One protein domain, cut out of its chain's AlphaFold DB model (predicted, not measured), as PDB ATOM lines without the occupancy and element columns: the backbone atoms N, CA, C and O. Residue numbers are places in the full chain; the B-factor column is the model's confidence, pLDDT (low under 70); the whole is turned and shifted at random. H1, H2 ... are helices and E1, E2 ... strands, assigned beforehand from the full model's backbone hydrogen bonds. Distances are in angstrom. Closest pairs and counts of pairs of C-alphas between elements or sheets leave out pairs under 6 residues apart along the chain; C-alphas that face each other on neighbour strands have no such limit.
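This is residues 12 to 70 of the 99 residues of an uncharacterized protein of uncultured Solirubrobacteraceae bacterium (UniProt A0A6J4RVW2). A small, three-stranded antiparallel sheet, E1, E2 and E3, sits in a body at one end, and one long helix, H1, sticks out from that body as an arm with its residues 55 to 67. A long loop, residues 32 to 45, joins the sheet to the helix, and H1 does not cover the sheet. The printed part has 59 residues with three named strands and then one named helix, in the order E1 E2 E3 H1; the sheet runs E1 E2 E3, and the class is mixed, helices and strands. The whole is loose, with a radius of gyration of the C-alphas of 14.5 A, and elongated, spanning 42 by 24 by 22 A.

Find C-alpha 15 at (137.450, 163.265, 211.804); there E1 begins, and it holds residues 15 to 18, 9.5 A from first to last C-alpha. Go on to E2, residues 21 to 23, 6.9 A long, and to E3, residues 29 to 31, also 6.9 A. Then look for C-alpha 46 at (131.309, 169.423, 201.301), where H1 begins; it holds residues 46 to 67 and runs 31.1 A to C-alpha 67 at (156.137, 184.002, 189.441).

Begin with the sheet, a meander, each strand the antiparallel neighbour of the one before. E1 and E2 form a hairpin with an angle of 148 degrees between their directions; look for N 15 and O 23, 2.8 A apart and within hydrogen-bond range, and for N 23 and O 15, also 2.8 A. C-alphas 16 and 22 face each other at 4.4 A. E2 and E3 form a second hairpin, at 140 degrees; here N 22 and O 30 are within hydrogen-bond range at 2.9 A, as are N 30 and O 22 at 2.9 A. E1 and E3 are the edge strands, and E2 is the inner one. H1 is not on the sheet, with 0 pairs of C-alphas within 10 A, and it is apart from E1 and from E2. In H1 every O i to N i+4 pair is within hydrogen-bond range.

The two C-alphas farthest apart are those of Glu 37 and Asp 69, 42.7 A. Residues 55 to 70, of which 55 to 67 belong to H1, stand free; the body without them has 43 residues and spans 27 by 21 by 14 A. The links E1 to E2 and E2 to E3 are tight, and the link E3 to H1, 14 residues, is long. The printed part has no cut, its mean pLDDT is 90.5, and no printed residue is under 70.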
ATOM      1  N   PRO A  12     132.687 162.114 203.033       91.38
ATOM      2  CA  PRO A  12     133.265 161.454 204.199       91.38
ATOM      3  C   PRO A  12     132.755 162.067 205.505       91.38
ATOM      4  O   PRO A  12     132.426 163.253 205.552       91.38
ATOM      5  N   GLU A  13     132.708 161.273 206.573       92.44
ATOM      6  CA  GLU A  13     132.441 161.805 207.913       92.44
ATOM      7  C   GLU A  13     133.654 162.614 208.409       92.44
ATOM      8  O   GLU A  13     134.796 162.230 208.132       92.44
ATOM      9  N   PRO A  14     133.440 163.731 209.126       93.50
ATOM     10  CA  PRO A  14     134.533 164.536 209.645       93.50
ATOM     11  C   PRO A  14     135.258 163.781 210.768       93.50
ATOM     12  O   PRO A  14     134.633 163.143 211.616       93.50
ATOM     13  N   ARG A  15     136.589 163.861 210.777       95.75
ATOM     14  CA  ARG A  15     137.450 163.265 211.804       95.75
ATOM     15  C   ARG A  15     137.946 164.359 212.751       95.75
ATOM     16  O   ARG A  15     138.461 165.360 212.258       95.75
ATOM     17  N   PRO A  16     137.835 164.201 214.079       95.44
ATOM     18  CA  PRO A  16     138.393 165.171 215.015       95.44
ATOM     19  C   PRO A  16     139.925 165.182 214.928       95.44
ATOM     20  O   PRO A  16     140.553 164.127 214.824       95.44
ATOM     21  N   VAL A  17     140.518 166.377 214.967       96.62
ATOM     22  CA  VAL A  17     141.976 166.594 214.977       96.62
ATOM     23  C   VAL A  17     142.417 167.144 216.333       96.62
ATOM     24  O   VAL A  17     143.359 166.633 216.931       96.62
ATOM     25  N   THR A  18     141.714 168.163 216.831       95.31
ATOM     26  CA  THR A  18     141.875 168.748 218.174       95.31
ATOM     27  C   THR A  18     140.503 169.159 218.714       95.31
ATOM     28  O   THR A  18     139.515 169.071 217.985       95.31
ATOM     29  N   ASP A  19     140.442 169.654 219.951       91.38
ATOM     30  CA  ASP A  19     139.198 170.036 220.642       91.38
ATOM     31  C   ASP A  19     138.329 171.076 219.904       91.38
ATOM     32  O   ASP A  19     137.168 171.251 220.259       91.38
ATOM     33  N   GLY A  20     138.852 171.763 218.883       93.75
ATOM     34  CA  GLY A  20     138.076 172.709 218.074       93.75
ATOM     35  C   GLY A  20     138.259 172.580 216.567       93.75
ATOM     36  O   GLY A  20     137.821 173.465 215.834       93.75
ATOM     37  N   VAL A  21     138.917 171.519 216.094       95.25
ATOM     38  CA  VAL A  21     139.229 171.340 214.670       95.25
ATOM     39  C   VAL A  21     138.849 169.942 214.221       95.25
ATOM     40  O   VAL A  21     139.276 168.945 214.809       95.25
ATOM     41  N   VAL A  22     138.113 169.879 213.119       95.19
ATOM     42  CA  VAL A  22     137.770 168.645 212.418       95.19
ATOM     43  C   VAL A  22     138.368 168.653 211.011       95.19
ATOM     44  O   VAL A  22     138.636 169.702 210.433       95.19
ATOM     45  N   MET A  23     138.590 167.471 210.449       96.12
ATOM     46  CA  MET A  23     139.103 167.286 209.095       96.12
ATOM     47  C   MET A  23     138.238 166.269 208.357       96.12
ATOM     48  O   MET A  23     138.147 165.104 208.755       96.12
ATOM     49  N   ARG A  24     137.584 166.708 207.281       93.88
ATOM     50  CA  ARG A  24     136.713 165.858 206.454       93.88
ATOM     51  C   ARG A  24     137.444 165.285 205.248       93.88
ATOM     52  O   ARG A  24     137.390 164.080 205.014       93.88
ATOM     53  N   PHE A  25     138.135 166.153 204.522       94.75
ATOM     54  CA  PHE A  25     139.025 165.796 203.422       94.75
ATOM     55  C   PHE A  25     140.467 165.979 203.873       94.75
ATOM     56  O   PHE A  25     140.734 166.760 204.787       94.75
ATOM     57  N   ASP A  26     141.392 165.249 203.265       92.19
ATOM     58  CA  ASP A  26     142.793 165.347 203.656       92.19
ATOM     59  C   ASP A  26     143.314 166.772 203.454       92.19
ATOM     60  O   ASP A  26     143.053 167.416 202.441       92.19
ATOM     61  N   HIS A  27     144.016 167.272 204.473       92.19
ATOM     62  CA  HIS A  27     144.550 168.634 204.536       92.19
ATOM     63  C   HIS A  27     143.500 169.763 204.487       92.19
ATOM     64  O   HIS A  27     143.865 170.931 204.349       92.19
ATOM     65  N   VAL A  28     142.212 169.448 204.673       93.81
ATOM     66  CA  VAL A  28     141.128 170.431 204.815       93.81
ATOM     67  C   VAL A  28     140.678 170.483 206.272       93.81
ATOM     68  O   VAL A  28     139.921 169.629 206.734       93.81
ATOM     69  N   TYR A  29     141.162 171.493 206.993       93.38
ATOM     70  CA  TYR A  29     140.860 171.712 208.407       93.38
ATOM     71  C   TYR A  29     139.727 172.726 208.569       93.38
ATOM     72  O   TYR A  29     139.811 173.854 208.083       93.38
ATOM     73  N   GLU A  30     138.679 172.322 209.274       90.81
ATOM     74  CA  GLU A  30     137.487 173.118 209.553       90.81
ATOM     75  C   GLU A  30     137.374 173.330 211.068       90.81
ATOM     76  O   GLU A  30     137.720 172.446 211.857       90.81
ATOM     77  N   VAL A  31     136.878 174.495 211.492       91.50
ATOM     78  CA  VAL A  31     136.478 174.688 212.894       91.50
ATOM     79  C   VAL A  31     135.305 173.757 213.187       91.50
ATOM     80  O   VAL A  31     134.420 173.620 212.344       91.50
ATOM     81  N   ASP A  32     135.290 173.127 214.365       90.75
ATOM     82  CA  ASP A  32     134.161 172.292 214.779       90.75
ATOM     83  C   ASP A  32     132.845 173.097 214.672       90.75
ATOM     84  O   ASP A  32     132.701 174.126 215.347       90.75
ATOM     85  N   PRO A  33     131.874 172.659 213.844       85.50
ATOM     86  CA  PRO A  33     130.607 173.359 213.669       85.50
ATOM     87  C   PRO A  33     129.839 173.590 214.976       85.50
ATOM     88  O   PRO A  33     129.103 174.570 215.069       85.50
ATOM     89  N   ALA A  34     130.024 172.734 215.988       87.69
ATOM     90  CA  ALA A  34     129.406 172.899 217.303       87.69
ATOM     91  C   ALA A  34     129.914 174.145 218.056       87.69
ATOM     92  O   ALA A  34     129.236 174.639 218.950       87.69
ATOM     93  N   LEU A  35     131.082 174.683 217.687       89.69
ATOM     94  CA  LEU A  35     131.661 175.895 218.279       89.69
ATOM     95  C   LEU A  35     131.270 177.180 217.528       89.69
ATOM     96  O   LEU A  35     131.574 178.281 217.985       89.69
ATOM     97  N   MET A  36     130.596 177.064 216.379       88.00
ATOM     98  CA  MET A  36     130.331 178.165 215.441       88.00
ATOM     99  C   MET A  36     128.895 178.723 215.524       88.00
ATOM    100  O   MET A  36     128.402 179.327 214.568       88.00
ATOM    101  N   GLU A  37     128.214 178.565 216.666       84.00
ATOM    102  CA  GLU A  37     126.802 178.954 216.846       84.00
ATOM    103  C   GLU A  37     126.538 180.461 216.678       84.00
ATOM    104  O   GLU A  37     125.475 180.858 216.199       84.00
ATOM    105  N   HIS A  38     127.493 181.320 217.055       83.75
ATOM    106  CA  HIS A  38     127.294 182.776 217.074       83.75
ATOM    107  C   HIS A  38     127.647 183.479 215.762       83.75
ATOM    108  O   HIS A  38     127.067 184.517 215.446       83.75
ATOM    109  N   THR A  39     128.603 182.939 215.008       78.00
ATOM    110  CA  THR A  39     129.165 183.571 213.805       78.00
ATOM    111  C   THR A  39     128.742 182.905 212.503       78.00
ATOM    112  O   THR A  39     129.128 183.405 211.455       78.00
ATOM    113  N   GLY A  40     127.920 181.848 212.556       72.81
ATOM    114  CA  GLY A  40     127.215 181.262 211.413       72.81
ATOM    115  C   GLY A  40     128.115 180.954 210.217       72.81
ATOM    116  O   GLY A  40     128.313 181.791 209.340       72.81
ATOM    117  N   MET A  41     128.628 179.729 210.134       78.38
ATOM    118  CA  MET A  41     129.419 179.320 208.974       78.38
ATOM    119  C   MET A  41     128.555 179.301 207.703       78.38
ATOM    120  O   MET A  41     127.424 178.806 207.709       78.38
ATOM    121  N   GLN A  42     129.087 179.838 206.599       83.12
ATOM    122  CA  GLN A  42     128.427 179.726 205.301       83.12
ATOM    123  C   GLN A  42     128.297 178.245 204.937       83.12
ATOM    124  O   GLN A  42     129.288 177.520 204.884       83.12
ATOM    125  N   GLN A  43     127.071 177.814 204.642       83.81
ATOM    126  CA  GLN A  43     126.803 176.431 204.268       83.81
ATOM    127  C   GLN A  43     127.217 176.190 202.818       83.81
ATOM    128  O   GLN A  43     126.483 176.504 201.881       83.81
ATOM    129  N   VAL A  44     128.415 175.638 202.648       86.88
ATOM    130  CA  VAL A  44     128.952 175.184 201.364       86.88
ATOM    131  C   VAL A  44     128.854 173.655 201.321       86.88
ATOM    132  O   VAL A  44     129.220 173.001 202.300       86.88
ATOM    133  N   PRO A  45     128.351 173.046 200.230       89.69
ATOM    134  CA  PRO A  45     128.375 171.595 200.087       89.69
ATOM    135  C   PRO A  45     129.799 171.050 200.253       89.69
ATOM    136  O   PRO A  45     130.733 171.582 199.664       89.69
ATOM    137  N   ALA A  46     129.976 169.961 201.003       90.62
ATOM    138  CA  ALA A  46     131.309 169.423 201.301       90.62
ATOM    139  C   ALA A  46     132.146 169.141 200.035       90.62
ATOM    140  O   ALA A  46     133.331 169.452 199.994       90.62
ATOM    141  N   TRP A  47     131.525 168.617 198.974       92.31
ATOM    142  CA  TRP A  47     132.207 168.400 197.692       92.31
ATOM    143  C   TRP A  47     132.591 169.692 196.968       92.31
ATOM    144  O   TRP A  47     133.566 169.702 196.226       92.31
ATOM    145  N   ASP A  48     131.860 170.785 197.186       91.88
ATOM    146  CA  ASP A  48     132.284 172.093 196.688       91.88
ATOM    147  C   ASP A  48     133.468 172.627 197.491       91.88
ATOM    148  O   ASP A  48     134.378 173.190 196.890       91.88
ATOM    149  N   THR A  49     133.504 172.410 198.809       91.06
ATOM    150  CA  THR A  49     134.678 172.739 199.633       91.06
ATOM    151  C   THR A  49     135.923 172.009 199.131       91.06
ATOM    152  O   THR A  49     136.945 172.652 198.905       91.06
ATOM    153  N   GLU A  50     135.834 170.697 198.896       92.94
ATOM    154  CA  GLU A  50     136.947 169.896 198.364       92.94
ATOM    155  C   GLU A  50     137.424 170.430 197.010       92.94
ATOM    156  O   GLU A  50     138.602 170.753 196.853       92.94
ATOM    157  N   ARG A  51     136.490 170.664 196.082       92.38
ATOM    158  CA  ARG A  51     136.793 171.223 194.763       92.38
ATOM    159  C   ARG A  51     137.472 172.588 194.856       92.38
ATOM    160  O   ARG A  51     138.446 172.835 194.150       92.38
ATOM    161  N   ILE A  52     136.953 173.486 195.694       92.62
ATOM    162  CA  ILE A  52     137.501 174.836 195.879       92.62
ATOM    163  C   ILE A  52     138.924 174.758 196.430       92.62
ATOM    164  O   ILE A  52     139.812 175.430 195.905       92.62
ATOM    165  N   VAL A  53     139.152 173.945 197.464       94.19
ATOM    166  CA  VAL A  53     140.476 173.817 198.082       94.19
ATOM    167  C   VAL A  53     141.471 173.177 197.114       94.19
ATOM    168  O   VAL A  53     142.564 173.715 196.959       94.19
ATOM    169  N   SER A  54     141.089 172.112 196.402       94.06
ATOM    170  CA  SER A  54     141.947 171.473 195.394       94.06
ATOM    171  C   SER A  54     142.316 172.443 194.273       94.06
ATOM    172  O   SER A  54     143.493 172.624 193.986       94.06
ATOM    173  N   SER A  55     141.335 173.144 193.686       95.31
ATOM    174  CA  SER A  55     141.612 174.117 192.618       95.31
ATOM    175  C   SER A  55     142.478 175.282 193.100       95.31
ATOM    176  O   SER A  55     143.241 175.855 192.323       95.31
ATOM    177  N   ARG A  56     142.361 175.663 194.378       94.12
ATOM    178  CA  ARG A  56     143.219 176.689 194.970       94.12
ATOM    179  C   ARG A  56     144.662 176.210 195.086       94.12
ATOM    180  O   ARG A  56     145.551 177.003 194.802       94.12
ATOM    181  N   TRP A  57     144.891 174.961 195.486       94.31
ATOM    182  CA  TRP A  57     146.237 174.386 195.519       94.31
ATOM    183  C   TRP A  57     146.860 174.337 194.128       94.31
ATOM    184  O   TRP A  57     147.932 174.902 193.953       94.31
ATOM    185  N   ASP A  58     146.141 173.817 193.130       96.00
ATOM    186  CA  ASP A  58     146.622 173.787 191.740       96.00
ATOM    187  C   ASP A  58     146.999 175.189 191.235       96.00
ATOM    188  O   ASP A  58     148.004 175.388 190.551       96.00
ATOM    189  N   HIS A  59     146.187 176.190 191.586       94.31
ATOM    190  CA  HIS A  59     146.456 177.569 191.210       94.31
ATOM    191  C   HIS A  59     147.687 178.147 191.917       94.31
ATOM    192  O   HIS A  59     148.474 178.840 191.276       94.31
ATOM    193  N   LEU A  60     147.854 177.889 193.216       91.88
ATOM    194  CA  LEU A  60     149.018 178.354 193.969       91.88
ATOM    195  C   LEU A  60     150.305 177.683 193.487       91.88
ATOM    196  O   LEU A  60     151.308 178.373 193.342       91.88
ATOM    197  N   ASP A  61     150.266 176.390 193.171       92.75
ATOM    198  CA  ASP A  61     151.404 175.674 192.591       92.75
ATOM    199  C   ASP A  61     151.807 176.288 191.248       92.75
ATOM    200  O   ASP A  61     152.981 176.579 191.024       92.75
ATOM    201  N   TRP A  62     150.830 176.581 190.385       95.06
ATOM    202  CA  TRP A  62     151.089 177.283 189.130       95.06
ATOM    203  C   TRP A  62     151.679 178.682 189.355       95.06
ATOM    204  O   TRP A  62     152.666 179.040 188.717       95.06
ATOM    205  N   MET A  63     151.107 179.467 190.275       92.62
ATOM    206  CA  MET A  63     151.615 180.803 190.610       92.62
ATOM    207  C   MET A  63     153.060 180.749 191.109       92.62
ATOM    208  O   MET A  63     153.870 181.577 190.699       92.62
ATOM    209  N   ASN A  64     153.382 179.774 191.959       89.94
ATOM    210  CA  ASN A  64     154.725 179.595 192.493       89.94
ATOM    211  C   ASN A  64     155.719 179.220 191.385       89.94
ATOM    212  O   ASN A  64     156.762 179.850 191.285       89.94
ATOM    213  N   ASP A  65     155.372 178.279 190.503       91.25
ATOM    214  CA  ASP A  65     156.232 177.862 189.382       91.25
ATOM    215  C   ASP A  65     156.508 178.995 188.374       91.25
ATOM    216  O   ASP A  65     157.563 179.038 187.746       91.25
ATOM    217  N   HIS A  66     155.565 179.932 188.212       92.00
ATOM    218  CA  HIS A  66     155.644 180.962 187.169       92.00
ATOM    219  C   HIS A  66     156.144 182.319 187.660       92.00
ATOM    220  O   HIS A  66     156.691 183.084 186.864       92.00
ATOM    221  N   PHE A  67     155.906 182.651 188.929       86.94
ATOM    222  CA  PHE A  67     156.137 184.002 189.441       86.94
ATOM    223  C   PHE A  67     156.931 184.064 190.740       86.94
ATOM    224  O   PHE A  67     157.396 185.152 191.074       86.94
ATOM    225  N   ALA A  68     157.069 182.971 191.494       85.88
ATOM    226  CA  ALA A  68     157.848 183.006 192.724       85.88
ATOM    227  C   ALA A  68     159.317 182.698 192.420       85.88
ATOM    228  O   ALA A  68     159.669 181.567 192.092       85.88
ATOM    229  N   ASP A  69     160.181 183.702 192.567       80.81
ATOM    230  CA  ASP A  69     161.634 183.495 192.551       80.81
ATOM    231  C   ASP A  69     162.110 182.759 193.822       80.81
ATOM    232  O   ASP A  69     163.087 182.012 193.784       80.81
ATOM    233  N   GLU A  70     161.400 182.945 194.944       79.38
ATOM    234  CA  GLU A  70     161.643 182.288 196.232       79.38
ATOM    235  C   GLU A  70     160.320 182.076 196.998       79.38
ATOM    236  O   GLU A  70     159.403 182.898 196.921       79.38
TER     237      GLU A  70